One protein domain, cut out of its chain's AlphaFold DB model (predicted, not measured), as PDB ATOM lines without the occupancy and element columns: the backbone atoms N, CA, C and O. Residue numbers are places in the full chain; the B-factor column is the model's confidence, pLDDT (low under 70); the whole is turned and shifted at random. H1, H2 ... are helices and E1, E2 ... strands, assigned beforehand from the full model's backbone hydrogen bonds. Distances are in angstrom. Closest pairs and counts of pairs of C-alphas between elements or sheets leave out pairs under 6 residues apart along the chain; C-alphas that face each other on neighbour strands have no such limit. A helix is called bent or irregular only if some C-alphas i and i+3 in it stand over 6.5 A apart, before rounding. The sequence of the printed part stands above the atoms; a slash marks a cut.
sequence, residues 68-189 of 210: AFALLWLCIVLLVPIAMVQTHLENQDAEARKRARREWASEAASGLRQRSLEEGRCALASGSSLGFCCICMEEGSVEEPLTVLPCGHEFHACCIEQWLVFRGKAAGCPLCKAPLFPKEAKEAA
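This is residues 68 to 189 of the 210 residues of the protein "Hypothetical protein" of Emiliania huxleyi (UniProt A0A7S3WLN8). A long helix, H1, makes a shaft whose residues 68 to 97 stick out free; on its last part sits a small head of H2, the E1-E2 hairpin and loops, with H3 jutting to one side. The 122 printed residues run H1, E1, E2, H2, H3, mostly helix with one antiparallel pair, E1 - E2. The whole is extended, radius of gyration of the C-alphas 22.5 A, spanning 81 by 34 by 22 A.

Start at H1, residues 68 to 118; its residues 101 to 113 alone touch H2, residues 157 to 170, at a steep tilt of 61 degrees, the closest C-alphas, Ala 105 and Leu 164, 5.2 A apart. E1, residues 146 to 148, and E2, residues 154 to 156, form a hairpin; N 147 and O 155 are within hydrogen-bond range at 2.8 A. H3, residues 182 to 189, is apart from H1 and H2. Every O i to N i+4 pair is within range in H3, 45 of 47 in H1, 8 of 10 in H2.

Find C-alpha 68 at (-37.156, 57.225, 96.634); H1 runs 73.3 A to C-alpha 118. H2, 17.8 A long, is irregular: C-alphas 166 and 169 are 9.6 A apart. H3 ends at (-31.903, 22.781, 48.347).

The printed part has no cut; the links H1 to E1 and H2 to H3 are long. Look for pLDDT under 70 at residues 122 to 130 and 185 to 189.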
ATOM      1  N   ALA A  68     -36.810  57.236  98.053       90.06
ATOM      2  CA  ALA A  68     -37.156  57.225  96.634       90.06
ATOM      3  C   ALA A  68     -35.993  57.718  95.754       90.06
ATOM      4  O   ALA A  68     -35.642  57.055  94.777       90.06
ATOM      5  N   PHE A  69     -35.332  58.820  96.124       93.50
ATOM      6  CA  PHE A  69     -34.162  59.314  95.388       93.50
ATOM      7  C   PHE A  69     -32.985  58.338  95.423       93.50
ATOM      8  O   PHE A  69     -32.335  58.134  94.398       93.50
ATOM      9  N   ALA A  70     -32.727  57.703  96.570       94.88
ATOM     10  CA  ALA A  70     -31.665  56.710  96.695       94.88
ATOM     11  C   ALA A  70     -31.923  55.479  95.808       94.88
ATOM     12  O   ALA A  70     -31.004  55.000  95.143       94.88
ATOM     13  N   LEU A  71     -33.169  54.999  95.745       93.81
ATOM     14  CA  LEU A  71     -33.558  53.884  94.878       93.81
ATOM     15  C   LEU A  71     -33.468  54.257  93.398       93.81
ATOM     16  O   LEU A  71     -32.913  53.491  92.617       93.81
ATOM     17  N   LEU A  72     -33.936  55.449  93.013       93.56
ATOM     18  CA  LEU A  72     -33.805  55.947  91.640       93.56
ATOM     19  C   LEU A  72     -32.338  56.062  91.224       93.56
ATOM     20  O   LEU A  72     -31.967  55.620  90.139       93.56
ATOM     21  N   TRP A  73     -31.491  56.605  92.098       96.06
ATOM     22  CA  TRP A  73     -30.060  56.723  91.844       96.06
ATOM     23  C   TRP A  73     -29.393  55.350  91.710       96.06
ATOM     24  O   TRP A  73     -28.654  55.122  90.754       96.06
ATOM     25  N   LEU A  74     -29.714  54.402  92.595       95.38
ATOM     26  CA  LEU A  74     -29.218  53.028  92.511       95.38
ATOM     27  C   LEU A  74     -29.675  52.335  91.218       95.38
ATOM     28  O   LEU A  74     -28.876  51.678  90.552       95.38
ATOM     29  N   CYS A  75     -30.936  52.520  90.817       93.31
ATOM     30  CA  CYS A  75     -31.454  52.016  89.549       93.31
ATOM     31  C   CYS A  75     -30.709  52.616  88.355       93.31
ATOM     32  O   CYS A  75     -30.363  51.883  87.436       93.31
ATOM     33  N   ILE A  76     -30.412  53.917  88.367       93.75
ATOM     34  CA  ILE A  76     -29.636  54.564  87.302       93.75
ATOM     35  C   ILE A  76     -28.221  53.975  87.244       93.75
ATOM     36  O   ILE A  76     -27.771  53.571  86.173       93.75
ATOM     37  N   VAL A  77     -27.542  53.868  88.388       95.88
ATOM     38  CA  VAL A  77     -26.154  53.389  88.477       95.88
ATOM     39  C   VAL A  77     -26.016  51.911  88.107       95.88
ATOM     40  O   VAL A  77     -24.974  51.518  87.598       95.88
ATOM     41  N   LEU A  78     -27.044  51.089  88.317       94.06
ATOM     42  CA  LEU A  78     -26.992  49.666  87.978       94.06
ATOM     43  C   LEU A  78     -27.585  49.365  86.597       94.06
ATOM     44  O   LEU A  78     -26.973  48.648  85.813       94.06
ATOM     45  N   LEU A  79     -28.757  49.908  86.262       93.06
ATOM     46  CA  LEU A  79     -29.501  49.499  85.066       93.06
ATOM     47  C   LEU A  79     -29.030  50.201  83.794       93.06
ATOM     48  O   LEU A  79     -28.957  49.558  82.752       93.06
ATOM     49  N   VAL A  80     -28.680  51.491  83.854       94.19
ATOM     50  CA  VAL A  80     -28.213  52.237  82.670       94.19
ATOM     51  C   VAL A  80     -26.911  51.663  82.096       94.19
ATOM     52  O   VAL A  80     -26.882  51.416  80.889       94.19
ATOM     53  N   PRO A  81     -25.848  51.382  82.882       93.94
ATOM     54  CA  PRO A  81     -24.640  50.786  82.319       93.94
ATOM     55  C   PRO A  81     -24.869  49.355  81.833       93.94
ATOM     56  O   PRO A  81     -24.324  48.983  80.799       93.94
ATOM     57  N   ILE A  82     -25.713  48.565  82.508       93.00
ATOM     58  CA  ILE A  82     -26.080  47.225  82.029       93.00
ATOM     59  C   ILE A  82     -26.795  47.323  80.676       93.00
ATOM     60  O   ILE A  82     -26.412  46.623  79.742       93.00
ATOM     61  N   ALA A  83     -27.768  48.228  80.531       92.50
ATOM     62  CA  ALA A  83     -28.469  48.461  79.271       92.50
ATOM     63  C   ALA A  83     -27.522  48.973  78.172       92.50
ATOM     64  O   ALA A  83     -27.610  48.532  77.028       92.50
ATOM     65  N   MET A  84     -26.576  49.856  78.502       92.31
ATOM     66  CA  MET A  84     -25.562  50.335  77.560       92.31
ATOM     67  C   MET A  84     -24.643  49.199  77.092       92.31
ATOM     68  O   MET A  84     -24.379  49.072  75.900       92.31
ATOM     69  N   VAL A  85     -24.188  48.333  78.001       93.62
ATOM     70  CA  VAL A  85     -23.364  47.169  77.645       93.62
ATOM     71  C   VAL A  85     -24.169  46.184  76.800       93.62
ATOM     72  O   VAL A  85     -23.679  45.725  75.773       93.62
ATOM     73  N   GLN A  86     -25.414  45.891  77.175       90.56
ATOM     74  CA  GLN A  86     -26.289  44.991  76.419       90.56
ATOM     75  C   GLN A  86     -26.548  45.509  75.001       90.56
ATOM     76  O   GLN A  86     -26.303  44.788  74.036       90.56
ATOM     77  N   THR A  87     -26.956  46.773  74.865       89.75
ATOM     78  CA  THR A  87     -27.179  47.405  73.554       89.75
ATOM     79  C   THR A  87     -25.900  47.461  72.723       89.75
ATOM     80  O   THR A  87     -25.942  47.245  71.513       89.75
ATOM     81  N   HIS A  88     -24.742  47.682  73.351       93.12
ATOM     82  CA  HIS A  88     -23.457  47.648  72.665       93.12
ATOM     83  C   HIS A  88     -23.117  46.246  72.140       93.12
ATOM     84  O   HIS A  88     -22.696  46.130  70.992       93.12
ATOM     85  N   LEU A  89     -23.341  45.186  72.925       89.50
ATOM     86  CA  LEU A  89     -23.147  43.798  72.482       89.50
ATOM     87  C   LEU A  89     -24.090  43.438  71.321       89.50
ATOM     88  O   LEU A  89     -23.656  42.868  70.323       89.50
ATOM     89  N   GLU A  90     -25.363  43.839  71.387       90.75
ATOM     90  CA  GLU A  90     -26.321  43.628  70.291       90.75
ATOM     91  C   GLU A  90     -25.931  44.389  69.017       90.75
ATOM     92  O   GLU A  90     -26.066  43.870  67.902       90.75
ATOM     93  N   ASN A  91     -25.426  45.615  69.173       89.88
ATOM     94  CA  ASN A  91     -24.915  46.407  68.065       89.88
ATOM     95  C   ASN A  91     -23.633  45.793  67.485       89.88
ATOM     96  O   ASN A  91     -23.486  45.751  66.266       89.88
ATOM     97  N   GLN A  92     -22.742  45.245  68.320       90.38
ATOM     98  CA  GLN A  92     -21.567  44.499  67.862       90.38
ATOM     99  C   GLN A  92     -21.967  43.275  67.037       90.38
ATOM    100  O   GLN A  92     -21.425  43.085  65.952       90.38
ATOM    101  N   ASP A  93     -22.962  42.503  67.475       90.81
ATOM    102  CA  ASP A  93     -23.496  41.380  66.701       90.81
ATOM    103  C   ASP A  93     -24.106  41.842  65.367       90.81
ATOM    104  O   ASP A  93     -23.958  41.187  64.330       90.81
ATOM    105  N   ALA A  94     -24.822  42.971  65.369       90.25
ATOM    106  CA  ALA A  94     -25.408  43.543  64.160       90.25
ATOM    107  C   ALA A  94     -24.338  44.018  63.169       90.25
ATOM    108  O   ALA A  94     -24.437  43.716  61.977       90.25
ATOM    109  N   GLU A  95     -23.305  44.705  63.648       92.69
ATOM    110  CA  GLU A  95     -22.177  45.157  62.838       92.69
ATOM    111  C   GLU A  95     -21.315  43.988  62.352       92.69
ATOM    112  O   GLU A  95     -20.928  43.968  61.185       92.69
ATOM    113  N   ALA A  96     -21.086  42.966  63.180       93.38
ATOM    114  CA  ALA A  96     -20.401  41.740  62.777       93.38
ATOM    115  C   ALA A  96     -21.140  41.046  61.622       93.38
ATOM    116  O   ALA A  96     -20.523  40.684  60.620       93.38
ATOM    117  N   ARG A  97     -22.478  40.949  61.687       91.69
ATOM    118  CA  ARG A  97     -23.298  40.432  60.574       91.69
ATOM    119  C   ARG A  97     -23.183  41.283  59.308       91.69
ATOM    120  O   ARG A  97     -23.151  40.728  58.209       91.69
ATOM    121  N   LYS A  98     -23.143  42.616  59.432       93.12
ATOM    122  CA  LYS A  98     -22.963  43.529  58.287       93.12
ATOM    123  C   LYS A  98     -21.573  43.377  57.658       93.12
ATOM    124  O   LYS A  98     -21.488  43.334  56.435       93.12
ATOM    125  N   ARG A  99     -20.514  43.260  58.468       95.00
ATOM    126  CA  ARG A  99     -19.133  43.018  58.007       95.00
ATOM    127  C   ARG A  99     -19.016  41.686  57.278       95.00
ATOM    128  O   ARG A  99     -18.666  41.691  56.106       95.00
ATOM    129  N   ALA A 100     -19.469  40.598  57.901       94.75
ATOM    130  CA  ALA A 100     -19.472  39.270  57.289       94.75
ATOM    131  C   ALA A 100     -20.239  39.240  55.954       94.75
ATOM    132  O   ALA A 100     -19.859  38.549  55.013       94.75
ATOM    133  N   ARG A 101     -21.327  40.014  55.843       94.06
ATOM    134  CA  ARG A 101     -22.089  40.166  54.597       94.06
ATOM    135  C   ARG A 101     -21.319  40.917  53.509       94.06
ATOM    136  O   ARG A 101     -21.452  40.542  52.350       94.06
ATOM    137  N   ARG A 102     -20.553  41.955  53.861       95.50
ATOM    138  CA  ARG A 102     -19.695  42.695  52.918       95.50
ATOM    139  C   ARG A 102     -18.520  41.849  52.449       95.50
ATOM    140  O   ARG A 102     -18.320  41.739  51.252       95.50
ATOM    141  N   GLU A 103     -17.836  41.187  53.375       96.31
ATOM    142  CA  GLU A 103     -16.726  40.274  53.074       96.31
ATOM    143  C   GLU A 103     -17.176  39.116  52.172       96.31
ATOM    144  O   GLU A 103     -16.526  38.796  51.181       96.31
ATOM    145  N   TRP A 104     -18.340  38.519  52.457       95.00
ATOM    146  CA  TRP A 104     -18.912  37.512  51.565       95.00
ATOM    147  C   TRP A 104     -19.241  38.086  50.183       95.00
ATOM    148  O   TRP A 104     -18.984  37.427  49.185       95.00
ATOM    149  N   ALA A 105     -19.817  39.289  50.109       95.62
ATOM    150  CA  ALA A 105     -20.184  39.906  48.838       95.62
ATOM    151  C   ALA A 105     -18.958  40.224  47.971       95.62
ATOM    152  O   ALA A 105     -19.002  39.955  46.771       95.62
ATOM    153  N   SER A 106     -17.873  40.734  48.566       95.31
ATOM    154  CA  SER A 106     -16.622  41.012  47.854       95.31
ATOM    155  C   SER A 106     -15.996  39.731  47.308       95.31
ATOM    156  O   SER A 106     -15.601  39.687  46.146       95.31
ATOM    157  N   GLU A 107     -15.977  38.663  48.111       95.38
ATOM    158  CA  GLU A 107     -15.452  37.356  47.699       95.38
ATOM    159  C   GLU A 107     -16.324  36.696  46.619       95.38
ATOM    160  O   GLU A 107     -15.859  36.112  45.645       95.38
ATOM    161  N   ALA A 108     -17.638  36.817  46.754       93.88
ATOM    162  CA  ALA A 108     -18.584  36.291  45.788       93.88
ATOM    163  C   ALA A 108     -18.482  37.032  44.439       93.88
ATOM    164  O   ALA A 108     -18.512  36.402  43.379       93.88
ATOM    165  N   ALA A 109     -18.325  38.359  44.460       93.75
ATOM    166  CA  ALA A 109     -18.111  39.170  43.264       93.75
ATOM    167  C   ALA A 109     -16.744  38.897  42.613       93.75
ATOM    168  O   ALA A 109     -16.675  38.757  41.389       93.75
ATOM    169  N   SER A 110     -15.674  38.755  43.406       93.38
ATOM    170  CA  SER A 110     -14.346  38.390  42.897       93.38
ATOM    171  C   SER A 110     -14.367  37.009  42.235       93.38
ATOM    172  O   SER A 110     -13.864  36.862  41.120       93.38
ATOM    173  N   GLY A 111     -15.050  36.029  42.835       93.31
ATOM    174  CA  GLY A 111     -15.235  34.699  42.260       93.31
ATOM    175  C   GLY A 111     -16.021  34.705  40.942       93.31
ATOM    176  O   GLY A 111     -15.687  33.963  40.016       93.31
ATOM    177  N   LEU A 112     -17.037  35.570  40.807       91.50
ATOM    178  CA  LEU A 112     -17.746  35.769  39.535       91.50
ATOM    179  C   LEU A 112     -16.820  36.354  38.461       91.50
ATOM    180  O   LEU A 112     -16.831  35.883  37.322       91.50
ATOM    181  N   ARG A 113     -15.990  37.337  38.827       89.62
ATOM    182  CA  ARG A 113     -15.007  37.949  37.922       89.62
ATOM    183  C   ARG A 113     -13.967  36.936  37.462       89.62
ATOM    184  O   ARG A 113     -13.706  36.840  36.265       89.62
ATOM    185  N   GLN A 114     -13.417  36.154  38.388       90.44
ATOM    186  CA  GLN A 114     -12.443  35.116  38.070       90.44
ATOM    187  C   GLN A 114     -13.030  34.067  37.119       90.44
ATOM    188  O   GLN A 114     -12.427  33.779  36.089       90.44
ATOM    189  N   ARG A 115     -14.245  33.572  37.386       88.44
ATOM    190  CA  ARG A 115     -14.920  32.625  36.484       88.44
ATOM    191  C   ARG A 115     -15.133  33.214  35.087       88.44
ATOM    192  O   ARG A 115     -14.938  32.524  34.094       88.44
ATOM    193  N   SER A 116     -15.523  34.487  35.005       85.50
ATOM    194  CA  SER A 116     -15.700  35.183  33.725       85.50
ATOM    195  C   SER A 116     -14.404  35.226  32.905       85.50
ATOM    196  O   SER A 116     -14.462  35.054  31.688       85.50
ATOM    197  N   LEU A 117     -13.255  35.432  33.563       84.75
ATOM    198  CA  LEU A 117     -11.926  35.417  32.937       84.75
ATOM    199  C   LEU A 117     -11.549  34.012  32.450       84.75
ATOM    200  O   LEU A 117     -11.135  33.850  31.305       84.75
ATOM    201  N   GLU A 118     -11.720  33.000  33.301       84.69
ATOM    202  CA  GLU A 118     -11.392  31.600  32.991       84.69
ATOM    203  C   GLU A 118     -12.237  31.047  31.836       84.69
ATOM    204  O   GLU A 118     -11.734  30.323  30.981       84.69
ATOM    205  N   GLU A 119     -13.515  31.422  31.772       83.25
ATOM    206  CA  GLU A 119     -14.438  31.006  30.711       83.25
ATOM    207  C   GLU A 119     -14.301  31.862  29.438       83.25
ATOM    208  O   GLU A 119     -15.099  31.725  28.511       83.25
ATOM    209  N   GLY A 120     -13.300  32.752  29.381       75.12
ATOM    210  CA  GLY A 120     -12.993  33.573  28.210       75.12
ATOM    211  C   GLY A 120     -14.083  34.588  27.856       75.12
ATOM    212  O   GLY A 120     -14.108  35.092  26.736       75.12
ATOM    213  N   ARG A 121     -14.989  34.905  28.789       72.38
ATOM    214  CA  ARG A 121     -16.111  35.837  28.582       72.38
ATOM    215  C   ARG A 121     -15.765  37.268  28.976       72.38
ATOM    216  O   ARG A 121     -16.593  37.978  29.529       72.38
ATOM    217  N   CYS A 122     -14.538  37.713  28.744       62.19
ATOM    218  CA  CYS A 122     -14.201  39.113  28.969       62.19
ATOM    219  C   CYS A 122     -14.569  39.946  27.744       62.19
ATOM    220  O   CYS A 122     -14.014  39.741  26.665       62.19
ATOM    221  N   ALA A 123     -15.441  40.937  27.939       59.34
ATOM    222  CA  ALA A 123     -15.850  41.902  26.912       59.34
ATOM    223  C   ALA A 123     -14.685  42.741  26.332       59.34
ATOM    224  O   ALA A 123     -14.864  43.484  25.377       59.34
ATOM    225  N   LEU A 124     -13.468  42.612  26.873       56.31
ATOM    226  CA  LEU A 124     -12.280  43.363  26.456       56.31
ATOM    227  C   LEU A 124     -11.574  42.811  25.199       56.31
ATOM    228  O   LEU A 124     -10.542  43.345  24.804       56.31
ATOM    229  N   ALA A 125     -12.077  41.745  24.571       51.41
ATOM    230  CA  ALA A 125     -11.288  41.002  23.584       51.41
ATOM    231  C   ALA A 125     -11.395  41.464  22.116       51.41
ATOM    232  O   ALA A 125     -10.662  40.931  21.286       51.41
ATOM    233  N   SER A 126     -12.245  42.419  21.725       46.38
ATOM    234  CA  SER A 126     -12.293  42.865  20.317       46.38
ATOM    235  C   SER A 126     -13.040  44.178  20.144       46.38
ATOM    236  O   SER A 126     -14.257  44.142  20.174       46.38
ATOM    237  N   GLY A 127     -12.311  45.284  19.931       50.84
ATOM    238  CA  GLY A 127     -12.656  46.597  19.329       50.84
ATOM    239  C   GLY A 127     -14.100  47.010  18.967       50.84
ATOM    240  O   GLY A 127     -14.269  47.791  18.039       50.84
ATOM    241  N   SER A 128     -15.128  46.514  19.646       53.56
ATOM    242  CA  SER A 128     -16.552  46.681  19.360       53.56
ATOM    243  C   SER A 128     -17.270  46.733  20.709       53.56
ATOM    244  O   SER A 128     -17.282  45.720  21.395       53.56
ATOM    245  N   SER A 129     -17.784  47.911  21.083       58.97
ATOM    246  CA  SER A 129     -18.571  48.234  22.296       58.97
ATOM    247  C   SER A 129     -18.153  47.521  23.588       58.97
ATOM    248  O   SER A 129     -18.425  46.331  23.775       58.97
ATOM    249  N   LEU A 130     -17.583  48.266  24.532       67.75
ATOM    250  CA  LEU A 130     -17.488  47.774  25.900       67.75
ATOM    251  C   LEU A 130     -18.947  47.611  26.375       67.75
ATOM    252  O   LEU A 130     -19.806  48.428  26.054       67.75
ATOM    253  N   GLY A 131     -19.302  46.488  27.002       81.44
ATOM    254  CA  GLY A 131     -20.699  46.257  27.392       81.44
ATOM    255  C   GLY A 131     -21.238  47.374  28.307       81.44
ATOM    256  O   GLY A 131     -20.491  48.228  28.786       81.44
ATOM    257  N   PHE A 132     -22.535  47.356  28.612       89.56
ATOM    258  CA  PHE A 132     -23.176  48.392  29.431       89.56
ATOM    259  C   PHE A 132     -23.696  47.835  30.761       89.56
ATOM    260  O   PHE A 132     -24.474  46.880  30.788       89.56
ATOM    261  N   CYS A 133     -23.319  48.458  31.880       93.75
ATOM    262  CA  CYS A 133     -23.805  48.086  33.204       93.75
ATOM    263  C   CYS A 133     -25.161  48.747  33.480       93.75
ATOM    264  O   CYS A 133     -25.239  49.941  33.753       93.75
ATOM    265  N   CYS A 134     -26.250  47.976  33.518       93.44
ATOM    266  CA  CYS A 134     -27.580  48.550  33.765       93.44
ATOM    267  C   CYS A 134     -27.830  48.992  35.225       93.44
ATOM    268  O   CYS A 134     -28.894  49.535  35.513       93.44
ATOM    269  N   ILE A 135     -26.896  48.731  36.154       94.19
ATOM    270  CA  ILE A 135     -27.003  49.178  37.555       94.19
ATOM    271  C   ILE A 135     -26.569  50.641  37.685       94.19
ATOM    272  O   ILE A 135     -27.318  51.436  38.244       94.19
ATOM    273  N   CYS A 136     -25.379  50.992  37.184       95.19
ATOM    274  CA  CYS A 136     -24.871  52.370  37.210       95.19
ATOM    275  C   CYS A 136     -25.163  53.154  35.925       95.19
ATOM    276  O   CYS A 136     -25.002  54.365  35.918       95.19
ATOM    277  N   MET A 137     -25.663  52.488  34.879       93.12
ATOM    278  CA  MET A 137     -25.951  53.079  33.569       93.12
ATOM    279  C   MET A 137     -24.697  53.628  32.866       93.12
ATOM    280  O   MET A 137     -24.763  54.639  32.171       93.12
ATOM    281  N   GLU A 138     -23.567  52.940  33.028       91.81
ATOM    282  CA  GLU A 138     -22.273  53.310  32.444       91.81
ATOM    283  C   GLU A 138     -21.700  52.159  31.607       91.81
ATOM    284  O   GLU A 138     -22.004  50.982  31.840       91.81
ATOM    285  N   GLU A 139     -20.878  52.506  30.618       89.62
ATOM    286  CA  GLU A 139     -20.139  51.548  29.793       89.62
ATOM    287  C   GLU A 139     -18.937  50.995  30.569       89.62
ATOM    288  O   GLU A 139     -18.315  51.713  31.353       89.62
ATOM    289  N   GLY A 140     -18.606  49.721  30.351       86.19
ATOM    290  CA  GLY A 140     -17.392  49.134  30.908       86.19
ATOM    291  C   GLY A 140     -16.139  49.830  30.383       86.19
ATOM    292  O   GLY A 140     -16.130  50.372  29.282       86.19
ATOM    293  N   SER A 141     -15.047  49.773  31.137       83.69
ATOM    294  CA  SER A 141     -13.761  50.341  30.728       83.69
ATOM    295  C   SER A 141     -12.619  49.340  30.928       83.69
ATOM    296  O   SER A 141     -12.800  48.253  31.478       83.69
ATOM    297  N   VAL A 142     -11.420  49.670  30.437       79.38
ATOM    298  CA  VAL A 142     -10.227  48.822  30.648       79.38
ATOM    299  C   VAL A 142      -9.844  48.775  32.132       79.38
ATOM    300  O   VAL A 142      -9.397  47.740  32.624       79.38
ATOM    301  N   GLU A 143     -10.034  49.888  32.839       83.38
ATOM    302  CA  GLU A 143      -9.799  50.017  34.280       83.38
ATOM    303  C   GLU A 143     -10.890  49.325  35.111       83.38
ATOM    304  O   GLU A 143     -10.574  48.618  36.069       83.38
ATOM    305  N   GLU A 144     -12.154  49.433  34.693       85.31
ATOM    306  CA  GLU A 144     -13.305  48.800  35.335       85.31
ATOM    307  C   GLU A 144     -14.067  47.905  34.344       85.31
ATOM    308  O   GLU A 144     -15.110  48.280  33.803       85.31
ATOM    309  N   PRO A 145     -13.570  46.682  34.085       86.62
ATOM    310  CA  PRO A 145     -14.234  45.778  33.162       86.62
ATOM    311  C   PRO A 145     -15.526  45.209  33.745       86.62
ATOM    312  O   PRO A 145     -15.633  44.913  34.943       86.62
ATOM    313  N   LEU A 146     -16.484  44.942  32.860       90.69
ATOM    314  CA  LEU A 146     -17.679  44.192  33.219       90.69
ATOM    315  C   LEU A 146     -17.359  42.719  33.474       90.69
ATOM    316  O   LEU A 146     -16.533  42.089  32.813       90.69
ATOM    317  N   THR A 147     -18.054  42.172  34.459       90.31
ATOM    318  CA  THR A 147     -18.057  40.764  34.828       90.31
ATOM    319  C   THR A 147     -19.317  40.105  34.286       90.31
ATOM    320  O   THR A 147     -20.425  40.583  34.541       90.31
ATOM    321  N   VAL A 148     -19.157  38.985  33.580       91.25
ATOM    322  CA  VAL A 148     -20.272  38.228  33.005       91.25
ATOM    323  C   VAL A 148     -20.739  37.161  33.989       91.25
ATOM    324  O   VAL A 148     -20.010  36.226  34.333       91.25
ATOM    325  N   LEU A 149     -21.988  37.274  34.439       92.88
ATOM    326  CA  LEU A 149     -22.627  36.301  35.324       92.88
ATOM    327  C   LEU A 149     -22.836  34.948  34.614       92.88
ATOM    328  O   LEU A 149     -22.854  34.888  33.386       92.88
ATOM    329  N   PRO A 150     -23.126  33.854  35.351       90.38
ATOM    330  CA  PRO A 150     -23.391  32.537  34.754       90.38
ATOM    331  C   PRO A 150     -24.599  32.502  33.808       90.38
ATOM    332  O   PRO A 150     -24.732  31.595  32.998       90.38
ATOM    333  N   CYS A 151     -25.498  33.480  33.934       92.69
ATOM    334  CA  CYS A 151     -26.650  33.650  33.052       92.69
ATOM    335  C   CYS A 151     -26.346  34.472  31.787       92.69
ATOM    336  O   CYS A 151     -27.248  34.650  30.975       92.69
ATOM    337  N   GLY A 152     -25.125  34.998  31.636       89.62
ATOM    338  CA  GLY A 152     -24.690  35.789  30.483       89.62
ATOM    339  C   GLY A 152     -24.856  37.307  30.612       89.62
ATOM    340  O   GLY A 152     -24.376  38.027  29.750       89.62
ATOM    341  N   HIS A 153     -25.497  37.818  31.667       92.81
ATOM    342  CA  HIS A 153     -25.619  39.267  31.881       92.81
ATOM    343  C   HIS A 153     -24.346  39.882  32.479       92.81
ATOM    344  O   HIS A 153     -23.690  39.254  33.312       92.81
ATOM    345  N   GLU A 154     -24.053  41.128  32.110       92.69
ATOM    346  CA  GLU A 154     -22.783  41.802  32.403       92.69
ATOM    347  C   GLU A 154     -22.968  42.991  33.359       92.69
ATOM    348  O   GLU A 154     -23.900  43.781  33.208       92.69
ATOM    349  N   PHE A 155     -22.090  43.119  34.360       94.44
ATOM    350  CA  PHE A 155     -22.132  44.193  35.366       94.44
ATOM    351  C   PHE A 155     -20.728  44.535  35.871       94.44
ATOM    352  O   PHE A 155     -19.870  43.653  35.916       94.44
ATOM    353  N   HIS A 156     -20.487  45.764  36.343       93.94
ATOM    354  CA  HIS A 156     -19.241  46.066  37.062       93.94
ATOM    355  C   HIS A 156     -19.118  45.188  38.311       93.94
ATOM    356  O   HIS A 156     -20.111  44.944  39.005       93.94
ATOM    357  N   ALA A 157     -17.889  44.770  38.631       92.62
ATOM    358  CA  ALA A 157     -17.604  43.994  39.839       92.62
ATOM    359  C   ALA A 157     -18.101  44.719  41.106       92.62
ATOM    360  O   ALA A 157     -18.764  44.110  41.940       92.62
ATOM    361  N   CYS A 158     -17.893  46.039  41.186       94.44
ATOM    362  CA  CYS A 158     -18.394  46.874  42.281       94.44
ATOM    363  C   CYS A 158     -19.935  46.916  42.329       94.44
ATOM    364  O   CYS A 158     -20.542  46.741  43.388       94.44
ATOM    365  N   CYS A 159     -20.601  47.086  41.182       96.12
ATOM    366  CA  CYS A 159     -22.064  47.137  41.132       96.12
ATOM    367  C   CYS A 159     -22.704  45.810  41.560       96.12
ATOM    368  O   CYS A 159     -23.674  45.809  42.326       96.12
ATOM    369  N   ILE A 160     -22.169  44.676  41.093       95.69
ATOM    370  CA  ILE A 160     -22.689  43.368  41.500       95.69
ATOM    371  C   ILE A 160     -22.346  43.061  42.962       95.69
ATOM    372  O   ILE A 160     -23.187  42.517  43.670       95.69
ATOM    373  N   GLU A 161     -21.181  43.475  43.459       96.12
ATOM    374  CA  GLU A 161     -20.827  43.368  44.877       96.12
ATOM    375  C   GLU A 161     -21.846  44.094  45.765       96.12
ATOM    376  O   GLU A 161     -22.402  43.497  46.687       96.12
ATOM    377  N   GLN A 162     -22.182  45.353  45.464       96.19
ATOM    378  CA  GLN A 162     -23.183  46.095  46.240       96.19
ATOM    379  C   GLN A 162     -24.567  45.437  46.195       96.19
ATOM    380  O   GLN A 162     -25.274  45.383  47.210       96.19
ATOM    381  N   TRP A 163     -24.944  44.873  45.046       95.69
ATOM    382  CA  TRP A 163     -26.167  44.086  44.921       95.69
ATOM    383  C   TRP A 163     -26.166  42.866  45.856       95.69
ATOM    384  O   TRP A 163     -27.159  42.609  46.549       95.69
ATOM    385  N   LEU A 164     -25.040  42.149  45.936       95.62
ATOM    386  CA  LEU A 164     -24.841  41.022  46.848       95.62
ATOM    387  C   LEU A 164     -24.862  41.462  48.319       95.62
ATOM    388  O   LEU A 164     -25.474  40.780  49.142       95.62
ATOM    389  N   VAL A 165     -24.290  42.620  48.667       95.69
ATOM    390  CA  VAL A 165     -24.400  43.184  50.023       95.69
ATOM    391  C   VAL A 165     -25.871  43.386  50.387       95.69
ATOM    392  O   VAL A 165     -26.323  42.918  51.435       95.69
ATOM    393  N   PHE A 166     -26.649  44.022  49.510       93.44
ATOM    394  CA  PHE A 166     -28.049  44.339  49.781       93.44
ATOM    395  C   PHE A 166     -28.936  43.086  49.869       93.44
ATOM    396  O   PHE A 166     -29.696  42.918  50.825       93.44
ATOM    397  N   ARG A 167     -28.824  42.163  48.905       93.19
ATOM    398  CA  ARG A 167     -29.719  40.994  48.786       93.19
ATOM    399  C   ARG A 167     -29.210  39.750  49.525       93.19
ATOM    400  O   ARG A 167     -30.008  38.897  49.909       93.19
ATOM    401  N   GLY A 168     -27.916  39.669  49.821       90.69
ATOM    402  CA  GLY A 168     -27.276  38.533  50.492       90.69
ATOM    403  C   GLY A 168     -27.194  37.280  49.620       90.69
ATOM    404  O   GLY A 168     -27.321  37.341  48.403       90.69
ATOM    405  N   LYS A 169     -27.037  36.111  50.255       87.19
ATOM    406  CA  LYS A 169     -26.850  34.812  49.576       87.19
ATOM    407  C   LYS A 169     -27.996  34.386  48.651       87.19
ATOM    408  O   LYS A 169     -27.785  33.583  47.755       87.19
ATOM    409  N   ALA A 170     -29.197  34.930  48.849       86.12
ATOM    410  CA  ALA A 170     -30.355  34.681  47.989       86.12
ATOM    411  C   ALA A 170     -30.401  35.597  46.746       86.12
ATOM    412  O   ALA A 170     -31.389  35.593  46.011       86.12
ATOM    413  N   ALA A 171     -29.378  36.428  46.527       88.69
ATOM    414  CA  ALA A 171     -29.290  37.284  45.357       88.69
ATOM    415  C   ALA A 171     -29.206  36.451  44.068       88.69
ATOM    416  O   ALA A 171     -28.323  35.611  43.899       88.69
ATOM    417  N   GLY A 172     -30.124  36.724  43.144       92.88
ATOM    418  CA  GLY A 172     -30.029  36.310  41.748       92.88
ATOM    419  C   GLY A 172     -29.558  37.463  40.864       92.88
ATOM    420  O   GLY A 172     -29.363  38.587  41.335       92.88
ATOM    421  N   CYS A 173     -29.432  37.193  39.567       95.00
ATOM    422  CA  CYS A 173     -29.179  38.217  38.558       95.00
ATOM    423  C   CYS A 173     -30.219  39.358  38.659       95.00
ATOM    424  O   CYS A 173     -31.418  39.061  38.683       95.00
ATOM    425  N   PRO A 174     -29.807  40.642  38.675       94.44
ATOM    426  CA  PRO A 174     -30.733  41.780  38.691       94.44
ATOM    427  C   PRO A 174     -31.730  41.793  37.523       94.44
ATOM    428  O   PRO A 174     -32.844  42.287  37.678       94.44
ATOM    429  N   LEU A 175     -31.349  41.214  36.378       93.56
ATOM    430  CA  LEU A 175     -32.161  41.185  35.159       93.56
ATOM    431  C   LEU A 175     -33.072  39.955  35.090       93.56
ATOM    432  O   LEU A 175     -34.286  40.085  34.967       93.56
ATOM    433  N   CYS A 176     -32.512  38.747  35.209       95.19
ATOM    434  CA  CYS A 176     -33.270  37.507  34.991       95.19
ATOM    435  C   CYS A 176     -33.540  36.678  36.253       95.19
ATOM    436  O   CYS A 176     -34.159  35.621  36.164       95.19
ATOM    437  N   LYS A 177     -33.074  37.120  37.429       93.12
ATOM    438  CA  LYS A 177     -33.212  36.427  38.728       93.12
ATOM    439  C   LYS A 177     -32.570  35.035  38.803       93.12
ATOM    440  O   LYS A 177     -32.693  34.379  39.835       93.12
ATOM    441  N   ALA A 178     -31.855  34.597  37.766       93.56
ATOM    442  CA  ALA A 178     -31.114  33.341  37.783       93.56
ATOM    443  C   ALA A 178     -30.097  33.312  38.945       93.56
ATOM    444  O   ALA A 178     -29.509  34.355  39.259       93.56
ATOM    445  N   PRO A 179     -29.876  32.150  39.585       91.94
ATOM    446  CA  PRO A 179     -28.952  32.033  40.707       91.94
ATOM    447  C   PRO A 179     -27.511  32.304  40.264       91.94
ATOM    448  O   PRO A 179     -27.052  31.797  39.241       91.94
ATOM    449  N   LEU A 180     -26.785  33.082  41.066       91.44
ATOM    450  CA  LEU A 180     -25.390  33.447  40.792       91.44
ATOM    451  C   LEU A 180     -24.410  32.320  41.157       91.44
ATOM    452  O   LEU A 180     -23.346  32.189  40.549       91.44
ATOM    453  N   PHE A 181     -24.817  31.450  42.087       88.12
ATOM    454  CA  PHE A 181     -24.038  30.311  42.578       88.12
ATOM    455  C   PHE A 181     -24.849  29.005  42.459       88.12
ATOM    456  O   PHE A 181     -25.399  28.509  43.441       88.12
ATOM    457  N   PRO A 182     -24.962  28.419  41.249       75.31
ATOM    458  CA  PRO A 182     -25.814  27.248  41.014       75.31
ATOM    459  C   PRO A 182     -25.425  26.005  41.831       75.31
ATOM    460  O   PRO A 182     -26.294  25.217  42.197       75.31
ATOM    461  N   LYS A 183     -24.126  25.827  42.127       73.75
ATOM    462  CA  LYS A 183     -23.621  24.696  42.928       73.75
ATOM    463  C   LYS A 183     -24.097  24.784  44.383       73.75
ATOM    464  O   LYS A 183     -24.697  23.839  44.885       73.75
ATOM    465  N   GLU A 184     -23.946  25.953  44.999       71.56
ATOM    466  CA  GLU A 184     -24.388  26.233  46.373       71.56
ATOM    467  C   GLU A 184     -25.917  26.172  46.506       71.56
ATOM    468  O   GLU A 184     -26.443  25.678  47.501       71.56
ATOM    469  N   ALA A 185     -26.651  26.612  45.479       68.50
ATOM    470  CA  ALA A 185     -28.110  26.517  45.451       68.50
ATOM    471  C   ALA A 185     -28.603  25.057  45.473       68.50
ATOM    472  O   ALA A 185     -29.597  24.754  46.134       68.50
ATOM    473  N   LYS A 186     -27.899  24.141  44.793       66.12
ATOM    474  CA  LYS A 186     -28.225  22.706  44.784       66.12
ATOM    475  C   LYS A 186     -27.967  22.055  46.147       66.12
ATOM    476  O   LYS A 186     -28.771  21.239  46.588       66.12
ATOM    477  N   GLU A 187     -26.891  22.444  46.829       67.31
ATOM    478  CA  GLU A 187     -26.548  21.960  48.175       67.31
ATOM    479  C   GLU A 187     -27.494  22.513  49.251       67.31
ATOM    480  O   GLU A 187     -27.966  21.765  50.109       67.31
ATOM    481  N   ALA A 188     -27.859  23.796  49.170       64.62
ATOM    482  CA  ALA A 188     -28.853  24.405  50.052       64.62
ATOM    483  C   ALA A 188     -30.247  23.772  49.878       64.62
ATOM    484  O   ALA A 188     -30.928  23.499  50.867       64.62
ATOM    485  N   ALA A 189     -30.654  23.484  48.636       62.25
ATOM    486  CA  ALA A 189     -31.903  22.781  48.347       62.25
ATOM    487  C   ALA A 189     -31.885  21.324  48.846       62.25
ATOM    488  O   ALA A 189     -32.884  20.853  49.389       62.25
TER     489      ALA A 189